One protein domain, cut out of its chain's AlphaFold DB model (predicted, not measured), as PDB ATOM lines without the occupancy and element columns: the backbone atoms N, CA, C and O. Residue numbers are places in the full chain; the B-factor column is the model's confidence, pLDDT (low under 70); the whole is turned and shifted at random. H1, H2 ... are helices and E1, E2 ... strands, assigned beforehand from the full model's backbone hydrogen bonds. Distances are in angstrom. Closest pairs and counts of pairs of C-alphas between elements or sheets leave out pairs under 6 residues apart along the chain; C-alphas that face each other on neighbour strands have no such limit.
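AT A GLANCE: This is residues 5 to 90 of the 91 residues of the protein "4Fe-4S ferredoxin-type domain-containing protein" of bacterium BMS3Abin06 (UniProt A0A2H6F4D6). Two small two-stranded antiparallel ribbons, E1 with E4 and the hairpin of E2 and E3, come near each other at Ala 9 of E1 and Ile 52 of E3, and a pair of helices, the longer H1 with the short H3 packed on it, has H1 near E2 of the hairpin and H3 near E4 of the other ribbon. H1 has the edge of the hairpin at E2 beside it, H3 has E4 beside it, and the short H2 lies off at the far side near the start of E1; the two ribbons do not join into one sheet. The 86 printed residues hold three named helices and four named strands in the order E1, H1, E2, E3, H2, H3, E4, and under half of the residues, 40, are in these named elements, in a mixed class of helices and strands. The whole is compact, with a radius of gyration of the C-alphas of 12.2 A and spans of 38 by 32 by 21 A.

IN THESE COORDINATES: Find C-alpha 5 at (165.519, 191.558, 135.260); from there E1 runs through residues 5 to 9 for 13.3 A. H1, residues 19 to 29, begins at C-alpha 19, (160.411, 207.534, 122.152), and covers 15.3 A. Look next for E2, residues 39 to 43, and E3, residues 50 to 54, each 13.3 A long. H2, residues 60 to 63, measures 5.0 A, and H3, residues 74 to 77, 5.2 A. E4, residues 84 to 89, runs 14.0 A and ends at C-alpha 89, (160.320, 188.501, 136.398).

HOW THE PARTS SIT: Start at E1 and E4, which are antiparallel at 138 degrees; look at N 8 and O 85, 2.8 A apart and within hydrogen-bond range. H1 and H3 touch, their closest C-alphas being those of Cys 20 and Cys 75, 4.3 A apart. From H1, the closest C-alpha of E2 is that of Ile 39, 5.3 A from that of Thr 21. E2 and E3 form a hairpin, antiparallel at 159 degrees, with N 40 and O 53 within hydrogen-bond range at 2.8 A. H1 and E3 are apart, as are H2 and H3. The closest C-alphas of E1 and H2 are those of Glu 5 and Met 60, 6.2 A apart. From H3, C-alpha 76 is 5.1 A from C-alpha 84 of E4, the closest pair of the two. Every O i to N i+4 pair of H1 is within hydrogen-bond range; H2 and H3 are too short for such a pair, and their single O i to N i+3 pair is within range in H3 but not in H2.

THE WHOLE: The C-alphas farthest apart are those of Ile 46 and Asp 70, at 38.4 A, while those of Glu 5 and Glu 90 are 9.0 A apart. The printed part has no cut, and no link is long; the link from E3 to H2 is tight. The mean pLDDT of the printed part is 84.7; look for values under 70 at residues 47 to 48, 60 to 65 and 89 to 90.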
ATOM      1  N   GLU A   5     166.265 190.313 135.442       73.94
ATOM      2  CA  GLU A   5     165.519 191.558 135.260       73.94
ATOM      3  C   GLU A   5     165.231 191.746 133.770       73.94
ATOM      4  O   GLU A   5     166.156 191.700 132.956       73.94
ATOM      5  N   HIS A   6     163.957 191.927 133.414       82.94
ATOM      6  CA  HIS A   6     163.490 192.050 132.033       82.94
ATOM      7  C   HIS A   6     162.814 193.399 131.784       82.94
ATOM      8  O   HIS A   6     162.176 193.990 132.661       82.94
ATOM      9  N   VAL A   7     162.911 193.857 130.536       87.81
ATOM     10  CA  VAL A   7     162.091 194.957 130.021       87.81
ATOM     11  C   VAL A   7     160.714 194.418 129.622       87.81
ATOM     12  O   VAL A   7     160.614 193.496 128.817       87.81
ATOM     13  N   ILE A   8     159.655 195.004 130.174       89.69
ATOM     14  CA  ILE A   8     158.254 194.609 129.976       89.69
ATOM     15  C   ILE A   8     157.482 195.783 129.367       89.69
ATOM     16  O   ILE A   8     157.752 196.938 129.706       89.69
ATOM     17  N   ALA A   9     156.522 195.492 128.486       90.50
ATOM     18  CA  ALA A   9     155.614 196.483 127.914       90.50
ATOM     19  C   ALA A   9     154.189 196.348 128.470       90.50
ATOM     20  O   ALA A   9     153.610 195.266 128.421       90.50
ATOM     21  N   GLU A  10     153.614 197.465 128.910       91.25
ATOM     22  CA  GLU A  10     152.197 197.614 129.252       91.25
ATOM     23  C   GLU A  10     151.479 198.229 128.043       91.25
ATOM     24  O   GLU A  10     151.568 199.433 127.787       91.25
ATOM     25  N   ILE A  11     150.807 197.388 127.259       86.81
ATOM     26  CA  ILE A  11     150.245 197.767 125.951       86.81
ATOM     27  C   ILE A  11     149.202 198.883 126.097       86.81
ATOM     28  O   ILE A  11     149.239 199.853 125.342       86.81
ATOM     29  N   ASP A  12     148.350 198.804 127.120       88.19
ATOM     30  CA  ASP A  12     147.264 199.763 127.367       88.19
ATOM     31  C   ASP A  12     147.761 201.180 127.700       88.19
ATOM     32  O   ASP A  12     147.022 202.154 127.562       88.19
ATOM     33  N   GLN A  13     149.019 201.315 128.135       91.69
ATOM     34  CA  GLN A  13     149.641 202.604 128.460       91.69
ATOM     35  C   GLN A  13     150.413 203.196 127.271       91.69
ATOM     36  O   GLN A  13     150.875 204.339 127.324       91.69
ATOM     37  N   CYS A  14     150.589 202.438 126.183       92.50
ATOM     38  CA  CYS A  14     151.376 202.885 125.046       92.50
ATOM     39  C   CYS A  14     150.580 203.832 124.139       92.50
ATOM     40  O   CYS A  14     149.553 203.471 123.575       92.50
ATOM     41  N   THR A  15     151.117 205.032 123.916       91.75
ATOM     42  CA  THR A  15     150.518 206.059 123.043       91.75
ATOM     43  C   THR A  15     151.075 206.071 121.620       91.75
ATOM     44  O   THR A  15     150.687 206.898 120.801       91.75
ATOM     45  N   GLY A  16     152.047 205.209 121.317       92.06
ATOM     46  CA  GLY A  16     152.619 205.126 119.974       92.06
ATOM     47  C   GLY A  16     153.736 206.129 119.676       92.06
ATOM     48  O   GLY A  16     154.230 206.156 118.556       92.06
ATOM     49  N   CYS A  17     154.178 206.939 120.642       93.19
ATOM     50  CA  CYS A  17     155.092 208.071 120.403       93.19
ATOM     51  C   CYS A  17     156.507 207.725 119.885       93.19
ATOM     52  O   CYS A  17     157.256 208.632 119.533       93.19
ATOM     53  N   ASN A  18     156.900 206.446 119.842       93.69
ATOM     54  CA  ASN A  18     158.215 205.969 119.377       93.69
ATOM     55  C   ASN A  18     159.449 206.460 120.165       93.69
ATOM     56  O   ASN A  18     160.582 206.209 119.749       93.69
ATOM     57  N   MET A  19     159.275 207.087 121.331       94.94
ATOM     58  CA  MET A  19     160.411 207.534 122.152       94.94
ATOM     59  C   MET A  19     161.269 206.367 122.648       94.94
ATOM     60  O   MET A  19     162.492 206.434 122.573       94.94
ATOM     61  N   CYS A  20     160.653 205.256 123.060       94.50
ATOM     62  CA  CYS A  20     161.380 204.052 123.473       94.50
ATOM     63  C   CYS A  20     162.202 203.433 122.327       94.50
ATOM     64  O   CYS A  20     163.321 202.976 122.560       94.50
ATOM     65  N   THR A  21     161.692 203.481 121.091       94.94
ATOM     66  CA  THR A  21     162.386 203.023 119.877       94.94
ATOM     67  C   THR A  21     163.671 203.821 119.646       94.94
ATOM     68  O   THR A  21     164.747 203.256 119.467       94.94
ATOM     69  N   LEU A  22     163.573 205.151 119.688       94.56
ATOM     70  CA  LEU A  22     164.718 206.040 119.478       94.56
ATOM     71  C   LEU A  22     165.715 205.987 120.640       94.56
ATOM     72  O   LEU A  22     166.926 205.989 120.425       94.56
ATOM     73  N   ALA A  23     165.216 205.888 121.870       93.94
ATOM     74  CA  ALA A  23     166.039 205.712 123.058       93.94
ATOM     75  C   ALA A  23     166.845 204.402 122.995       93.94
ATOM     76  O   ALA A  23     168.037 204.392 123.302       93.94
ATOM     77  N   CYS A  24     166.227 203.313 122.527       92.56
ATOM     78  CA  CYS A  24     166.895 202.029 122.319       92.56
ATOM     79  C   CYS A  24     167.985 202.117 121.235       92.56
ATOM     80  O   CYS A  24     169.120 201.703 121.475       92.56
ATOM     81  N   SER A  25     167.692 202.714 120.071       93.25
ATOM     82  CA  SER A  25     168.693 202.862 119.003       93.25
ATOM     83  C   SER A  25     169.870 203.751 119.423       93.25
ATOM     84  O   SER A  25     171.020 203.475 119.068       93.25
ATOM     85  N   MET A  26     169.599 204.785 120.224       92.62
ATOM     86  CA  MET A  26     170.624 205.650 120.803       92.62
ATOM     87  C   MET A  26     171.500 204.889 121.803       92.62
ATOM     88  O   MET A  26     172.723 204.988 121.738       92.62
ATOM     89  N   ALA A  27     170.903 204.085 122.686       88.81
ATOM     90  CA  ALA A  27     171.647 203.307 123.675       88.81
ATOM     91  C   ALA A  27     172.577 202.259 123.047       88.81
ATOM     92  O   ALA A  27     173.638 201.999 123.604       88.81
ATOM     93  N   GLN A  28     172.189 201.676 121.907       86.62
ATOM     94  CA  GLN A  28     172.940 200.592 121.262       86.62
ATOM     95  C   GLN A  28     173.949 201.066 120.216       86.62
ATOM     96  O   GLN A  28     175.024 200.486 120.073       86.62
ATOM     97  N   LYS A  29     173.579 202.065 119.407       89.00
ATOM     98  CA  LYS A  29     174.364 202.495 118.238       89.00
ATOM     99  C   LYS A  29     174.693 203.984 118.242       89.00
ATOM    100  O   LYS A  29     175.321 204.446 117.294       89.00
ATOM    101  N   GLY A  30     174.273 204.735 119.262       90.81
ATOM    102  CA  GLY A  30     174.484 206.183 119.321       90.81
ATOM    103  C   GLY A  30     173.768 206.942 118.199       90.81
ATOM    104  O   GLY A  30     174.216 208.015 117.808       90.81
ATOM    105  N   ALA A  31     172.696 206.371 117.638       92.00
ATOM    106  CA  ALA A  31     171.987 206.927 116.492       92.00
ATOM    107  C   ALA A  31     170.474 206.971 116.730       92.00
ATOM    108  O   ALA A  31     169.884 206.021 117.243       92.00
ATOM    109  N   PHE A  32     169.823 208.037 116.266       94.12
ATOM    110  CA  PHE A  32     168.364 208.180 116.269       94.12
ATOM    111  C   PHE A  32     167.751 207.542 115.016       94.12
ATOM    112  O   PHE A  32     167.182 208.219 114.163       94.12
ATOM    113  N   ASN A  33     167.918 206.226 114.872       94.06
ATOM    114  CA  ASN A  33     167.397 205.474 113.736       94.06
ATOM    115  C   ASN A  33     166.636 204.228 114.221       94.06
ATOM    116  O   ASN A  33     167.272 203.274 114.680       94.06
ATOM    117  N   PRO A  34     165.299 204.182 114.048       91.56
ATOM    118  CA  PRO A  34     164.465 203.054 114.457       91.56
ATOM    119  C   PRO A  34     164.919 201.683 113.945       91.56
ATOM    120  O   PRO A  34     164.652 200.678 114.596       91.56
ATOM    121  N   ARG A  35     165.635 201.612 112.812       91.88
ATOM    122  CA  ARG A  35     166.153 200.343 112.267       91.88
ATOM    123  C   ARG A  35     167.165 199.651 113.180       91.88
ATOM    124  O   ARG A  35     167.339 198.443 113.058       91.88
ATOM    125  N   TYR A  36     167.833 200.398 114.054       90.69
ATOM    126  CA  TYR A  36     168.789 199.847 115.015       90.69
ATOM    127  C   TYR A  36     168.159 199.526 116.372       90.69
ATOM    128  O   TYR A  36     168.848 199.013 117.244       90.69
ATOM    129  N   SER A  37     166.874 199.831 116.566       92.31
ATOM    130  CA  SER A  37     166.163 199.538 117.805       92.31
ATOM    131  C   SER A  37     165.791 198.058 117.894       92.31
ATOM    132  O   SER A  37     165.369 197.454 116.907       92.31
ATOM    133  N   LYS A  38     165.868 197.492 119.102       91.50
ATOM    134  CA  LYS A  38     165.300 196.172 119.438       91.50
ATOM    135  C   LYS A  38     163.829 196.247 119.859       91.50
ATOM    136  O   LYS A  38     163.205 195.215 120.076       91.50
ATOM    137  N   ILE A  39     163.272 197.454 119.947       92.25
ATOM    138  CA  ILE A  39     161.858 197.725 120.227       92.25
ATOM    139  C   ILE A  39     161.230 198.331 118.975       92.25
ATOM    140  O   ILE A  39     161.782 199.275 118.405       92.25
ATOM    141  N   LYS A  40     160.073 197.821 118.564       92.88
ATOM    142  CA  LYS A  40     159.251 198.394 117.499       92.88
ATOM    143  C   LYS A  40     157.887 198.756 118.054       92.88
ATOM    144  O   LYS A  40     157.283 197.978 118.785       92.88
ATOM    145  N   VAL A  41     157.404 199.937 117.692       92.94
ATOM    146  CA  VAL A  41     156.056 200.385 118.032       92.94
ATOM    147  C   VAL A  41     155.255 200.451 116.745       92.94
ATOM    148  O   VAL A  41     155.608 201.184 115.822       92.94
ATOM    149  N   HIS A  42     154.188 199.667 116.690       89.88
ATOM    150  CA  HIS A  42     153.257 199.617 115.575       89.88
ATOM    151  C   HIS A  42     151.994 200.374 115.960       89.88
ATOM    152  O   HIS A  42     151.421 200.139 117.023       89.88
ATOM    153  N   GLN A  43     151.580 201.296 115.099       84.50
ATOM    154  CA  GLN A  43     150.312 202.004 115.227       84.50
ATOM    155  C   GLN A  43     149.361 201.421 114.188       84.50
ATOM    156  O   GLN A  43     149.581 201.591 112.987       84.50
ATOM    157  N   GLU A  44     148.327 200.712 114.630       79.69
ATOM    158  CA  GLU A  44     147.306 200.211 113.719       79.69
ATOM    159  C   GLU A  44     146.196 201.254 113.554       79.69
ATOM    160  O   GLU A  44     145.552 201.684 114.512       79.69
ATOM    161  N   LEU A  45     145.973 201.672 112.303       70.81
ATOM    162  CA  LEU A  45     144.938 202.646 111.928       70.81
ATOM    163  C   LEU A  45     143.520 202.107 112.163       70.81
ATOM    164  O   LEU A  45     142.589 202.878 112.387       70.81
ATOM    165  N   ILE A  46     143.351 200.785 112.114       71.75
ATOM    166  CA  ILE A  46     142.073 200.111 112.320       71.75
ATOM    167  C   ILE A  46     142.085 199.554 113.745       71.75
ATOM    168  O   ILE A  46     142.808 198.611 114.034       71.75
ATOM    169  N   GLY A  47     141.301 200.163 114.638       67.06
ATOM    170  CA  GLY A  47     141.171 199.735 116.038       67.06
ATOM    171  C   GLY A  47     141.907 200.600 117.065       67.06
ATOM    172  O   GLY A  47     141.727 200.363 118.253       67.06
ATOM    173  N   LEU A  48     142.682 201.612 116.638       69.62
ATOM    174  CA  LEU A  48     143.427 202.532 117.522       69.62
ATOM    175  C   LEU A  48     144.337 201.809 118.531       69.62
ATOM    176  O   LEU A  48     144.635 202.332 119.605       69.62
ATOM    177  N   VAL A  49     144.784 200.600 118.190       75.12
ATOM    178  CA  VAL A  49     145.650 199.806 119.055       75.12
ATOM    179  C   VAL A  49     147.093 200.155 118.739       75.12
ATOM    180  O   VAL A  49     147.544 200.095 117.593       75.12
ATOM    181  N   THR A  50     147.836 200.502 119.784       84.62
ATOM    182  CA  THR A  50     149.287 200.601 119.701       84.62
ATOM    183  C   THR A  50     149.885 199.302 120.202       84.62
ATOM    184  O   THR A  50     149.631 198.902 121.334       84.62
ATOM    185  N   LYS A  51     150.709 198.650 119.383       87.00
ATOM    186  CA  LYS A  51     151.400 197.419 119.762       87.00
ATOM    187  C   LYS A  51     152.890 197.677 119.917       87.00
ATOM    188  O   LYS A  51     153.537 198.190 119.006       87.00
ATOM    189  N   ILE A  52     153.440 197.277 121.058       90.31
ATOM    190  CA  ILE A  52     154.886 197.209 121.263       90.31
ATOM    191  C   ILE A  52     155.338 195.785 120.938       90.31
ATOM    192  O   ILE A  52     154.791 194.813 121.452       90.31
ATOM    193  N   GLU A  53     156.342 195.669 120.081       89.75
ATOM    194  CA  GLU A  53     156.999 194.419 119.725       89.75
ATOM    195  C   GLU A  53     158.472 194.489 120.141       89.75
ATOM    196  O   GLU A  53     159.200 195.409 119.758       89.75
ATOM    197  N   PHE A  54     158.922 193.496 120.905       89.50
ATOM    198  CA  PHE A  54     160.335 193.297 121.216       89.50
ATOM    199  C   PHE A  54     160.927 192.319 120.201       89.50
ATOM    200  O   PHE A  54     160.489 191.176 120.119       89.50
ATOM    201  N   ILE A  55     161.917 192.768 119.428       84.25
ATOM    202  CA  ILE A  55     162.630 191.924 118.454       84.25
ATOM    203  C   ILE A  55     163.495 190.893 119.189       84.25
ATOM    204  O   ILE A  55     163.614 189.753 118.756       84.25
ATOM    205  N   GLU A  56     164.085 191.305 120.310       78.56
ATOM    206  CA  GLU A  56     164.844 190.464 121.233       78.56
ATOM    207  C   GLU A  56     164.489 190.878 122.663       78.56
ATOM    208  O   GLU A  56     164.322 192.069 122.956       78.56
ATOM    209  N   GLN A  57     164.362 189.895 123.554       76.00
ATOM    210  CA  GLN A  57     164.123 190.146 124.971       76.00
ATOM    211  C   GLN A  57     165.388 190.739 125.586       76.00
ATOM    212  O   GLN A  57     166.453 190.136 125.535       76.00
ATOM    213  N   CYS A  58     165.277 191.943 126.139       74.75
ATOM    214  CA  CYS A  58     166.392 192.581 126.825       74.75
ATOM    215  C   CYS A  58     166.484 192.002 128.241       74.75
ATOM    216  O   CYS A  58     165.714 192.397 129.119       74.75
ATOM    217  N   ASP A  59     167.404 191.057 128.429       72.25
ATOM    218  CA  ASP A  59     167.813 190.535 129.730       72.25
ATOM    219  C   ASP A  59     169.141 191.168 130.187       72.25
ATOM    220  O   ASP A  59     169.794 191.918 129.453       72.25
ATOM    221  N   MET A  60     169.576 190.842 131.404       61.84
ATOM    222  CA  MET A  60     170.829 191.356 131.973       61.84
ATOM    223  C   MET A  60     172.076 191.086 131.114       61.84
ATOM    224  O   MET A  60     173.054 191.825 131.222       61.84
ATOM    225  N   SER A  61     172.064 190.068 130.247       63.06
ATOM    226  CA  SER A  61     173.195 189.769 129.363       63.06
ATOM    227  C   SER A  61     173.266 190.747 128.185       63.06
ATOM    228  O   SER A  61     174.348 191.225 127.831       63.06
ATOM    229  N   LEU A  62     172.111 191.136 127.642       63.19
ATOM    230  CA  LEU A  62     171.981 192.081 126.532       63.19
ATOM    231  C   LEU A  62     172.011 193.549 126.986       63.19
ATOM    232  O   LEU A  62     172.400 194.423 126.211       63.19
ATOM    233  N   LEU A  63     171.692 193.834 128.252       65.62
ATOM    234  CA  LEU A  63     171.813 195.180 128.826       65.62
ATOM    235  C   LEU A  63     173.252 195.681 128.925       65.62
ATOM    236  O   LEU A  63     173.465 196.888 128.888       65.62
ATOM    237  N   SER A  64     174.238 194.778 128.943       64.06
ATOM    238  CA  SER A  64     175.656 195.144 128.808       64.06
ATOM    239  C   SER A  64     175.968 195.888 127.500       64.06
ATOM    240  O   SER A  64     176.958 196.611 127.420       64.06
ATOM    241  N   GLN A  65     175.118 195.731 126.478       69.69
ATOM    242  CA  GLN A  65     175.251 196.376 125.169       69.69
ATOM    243  C   GLN A  65     174.503 197.713 125.085       69.69
ATOM    244  O   GLN A  65     174.540 198.377 124.050       69.69
ATOM    245  N   CYS A  66     173.788 198.091 126.143       74.94
ATOM    246  CA  CYS A  66     173.077 199.353 126.224       74.94
ATOM    247  C   CYS A  66     173.866 200.325 127.098       74.94
ATOM    248  O   CYS A  66     174.317 199.972 128.185       74.94
ATOM    249  N   ASN A  67     173.956 201.586 126.676       71.75
ATOM    250  CA  ASN A  67     174.262 202.652 127.624       71.75
ATOM    251  C   ASN A  67     173.136 202.686 128.673       71.75
ATOM    252  O   ASN A  67     171.968 202.801 128.309       71.75
ATOM    253  N   LEU A  68     173.472 202.529 129.953       76.12
ATOM    254  CA  LEU A  68     172.516 202.586 131.061       76.12
ATOM    255  C   LEU A  68     172.606 203.955 131.742       76.12
ATOM    256  O   LEU A  68     173.697 204.510 131.874       76.12
ATOM    257  N   ILE A  69     171.470 204.479 132.200       73.69
ATOM    258  CA  ILE A  69     171.406 205.655 133.082       73.69
ATOM    259  C   ILE A  69     170.860 205.172 134.417       73.69
ATOM    260  O   ILE A  69     169.791 204.570 134.453       73.69
ATOM    261  N   ASP A  70     171.601 205.410 135.499       76.69
ATOM    262  CA  ASP A  70     171.242 204.953 136.849       76.69
ATOM    263  C   ASP A  70     170.916 203.449 136.905       76.69
ATOM    264  O   ASP A  70     169.978 203.022 137.570       76.69
ATOM    265  N   SER A  71     171.681 202.644 136.156       76.31
ATOM    266  CA  SER A  71     171.486 201.193 136.005       76.31
ATOM    267  C   SER A  71     170.181 200.768 135.318       76.31
ATOM    268  O   SER A  71     169.876 199.579 135.289       76.31
ATOM    269  N   GLU A  72     169.453 201.695 134.696       81.50
ATOM    270  CA  GLU A  72     168.251 201.402 133.922       81.50
ATOM    271  C   GLU A  72     168.451 201.634 132.412       81.50
ATOM    272  O   GLU A  72     169.226 202.507 131.996       81.50
ATOM    273  N   PRO A  73     167.737 200.879 131.557       87.62
ATOM    274  CA  PRO A  73     167.766 201.083 130.114       87.62
ATOM    275  C   PRO A  73     167.193 202.451 129.723       87.62
ATOM    276  O   PRO A  73     166.164 202.882 130.236       87.62
ATOM    277  N   LEU A  74     167.772 203.110 128.718       90.25
ATOM    278  CA  LEU A  74     167.241 204.395 128.236       90.25
ATOM    279  C   LEU A  74     165.760 204.311 127.820       90.25
ATOM    280  O   LEU A  74     164.996 205.247 128.042       90.25
ATOM    281  N   CYS A  75     165.329 203.200 127.219       91.75
ATOM    282  CA  CYS A  75     163.951 203.049 126.748       91.75
ATOM    283  C   CYS A  75     162.898 203.082 127.868       91.75
ATOM    284  O   CYS A  75     161.765 203.461 127.575       91.75
ATOM    285  N   THR A  76     163.255 202.739 129.112       91.06
ATOM    286  CA  THR A  76     162.355 202.855 130.272       91.06
ATOM    287  C   THR A  76     162.319 204.302 130.751       91.06
ATOM    288  O   THR A  76     161.244 204.879 130.856       91.06
ATOM    289  N   LYS A  77     163.488 204.941 130.909       90.69
ATOM    290  CA  LYS A  77     163.604 206.346 131.344       90.69
ATOM    291  C   LYS A  77     162.894 207.336 130.417       90.69
ATOM    292  O   LYS A  77     162.325 208.313 130.887       90.69
ATOM    293  N   TYR A  78     162.928 207.098 129.106       92.06
ATOM    294  CA  TYR A  78     162.307 207.987 128.116       92.06
ATOM    295  C   TYR A  78     160.844 207.641 127.798       92.06
ATOM    296  O   TYR A  78     160.223 208.298 126.958       92.06
ATOM    297  N   CYS A  79     160.260 206.632 128.451       93.75
ATOM    298  CA  CYS A  79     158.838 206.337 128.321       93.75
ATOM    299  C   CYS A  79     158.024 207.156 129.333       93.75
ATOM    300  O   CYS A  79     157.734 206.691 130.424       93.75
ATOM    301  N   ILE A  80     157.602 208.367 128.950       92.88
ATOM    302  CA  ILE A  80     156.853 209.292 129.833       92.88
ATOM    303  C   ILE A  80     155.533 208.688 130.349       92.88
ATOM    304  O   ILE A  80     155.050 209.055 131.413       92.88
ATOM    305  N   PHE A  81     154.939 207.768 129.589       93.75
ATOM    306  CA  PHE A  81     153.681 207.104 129.944       93.75
ATOM    307  C   PHE A  81     153.885 205.815 130.749       93.75
ATOM    308  O   PHE A  81     152.927 205.080 130.962       93.75
ATOM    309  N   ASP A  82     155.130 205.504 131.130       92.62
ATOM    310  CA  ASP A  82     155.519 204.284 131.840       92.62
ATOM    311  C   ASP A  82     155.082 202.980 131.146       92.62
ATOM    312  O   ASP A  82     155.045 201.920 131.761       92.62
ATOM    313  N   ALA A  83     154.811 203.007 129.839       93.81
ATOM    314  CA  ALA A  83     154.434 201.818 129.076       93.81
ATOM    315  C   ALA A  83     155.580 200.799 128.930       93.81
ATOM    316  O   ALA A  83     155.331 199.660 128.557       93.81
ATOM    317  N   ILE A  84     156.832 201.187 129.196       92.38
ATOM    318  CA  ILE A  84     158.014 200.313 129.182       92.38
ATOM    319  C   ILE A  84     158.637 200.327 130.580       92.38
ATOM    320  O   ILE A  84     159.054 201.383 131.052       92.38
ATOM    321  N   LYS A  85     158.746 199.165 131.231       90.12
ATOM    322  CA  LYS A  85     159.235 199.036 132.616       90.12
ATOM    323  C   LYS A  85     160.365 198.022 132.710       90.12
ATOM    324  O   LYS A  85     160.346 197.020 132.004       90.12
ATOM    325  N   PHE A  86     161.307 198.250 133.621       87.69
ATOM    326  CA  PHE A  86     162.332 197.272 133.977       87.69
ATOM    327  C   PHE A  86     161.943 196.598 135.293       87.69
ATOM    328  O   PHE A  86     161.866 197.259 136.328       87.69
ATOM    329  N   LYS A  87     161.600 195.307 135.248       84.62
ATOM    330  CA  LYS A  87     161.107 194.563 136.416       84.62
ATOM    331  C   LYS A  87     161.786 193.203 136.522       84.62
ATOM    332  O   LYS A  87     162.134 192.579 135.524       84.62
ATOM    333  N   LYS A  88     161.910 192.724 137.759       74.38
ATOM    334  CA  LYS A  88     162.250 191.329 138.057       74.38
ATOM    335  C   LYS A  88     161.071 190.466 137.638       74.38
ATOM    336  O   LYS A  88     159.961 190.699 138.115       74.38
ATOM    337  N   VAL A  89     161.310 189.522 136.739       69.12
ATOM    338  CA  VAL A  89     160.320 188.501 136.398       69.12
ATOM    339  C   VAL A  89     160.651 187.289 137.258       69.12
ATOM    340  O   VAL A  89     161.786 186.817 137.260       69.12
ATOM    341  N   GLU A  90     159.691 186.866 138.073       57.00
ATOM    342  CA  GLU A  90     159.747 185.562 138.727       57.00
ATOM    343  C   GLU A  90     159.228 184.546 137.706       57.00
ATOM    344  O   GLU A  90     158.129 184.736 137.179       57.00
TER     345      GLU A  90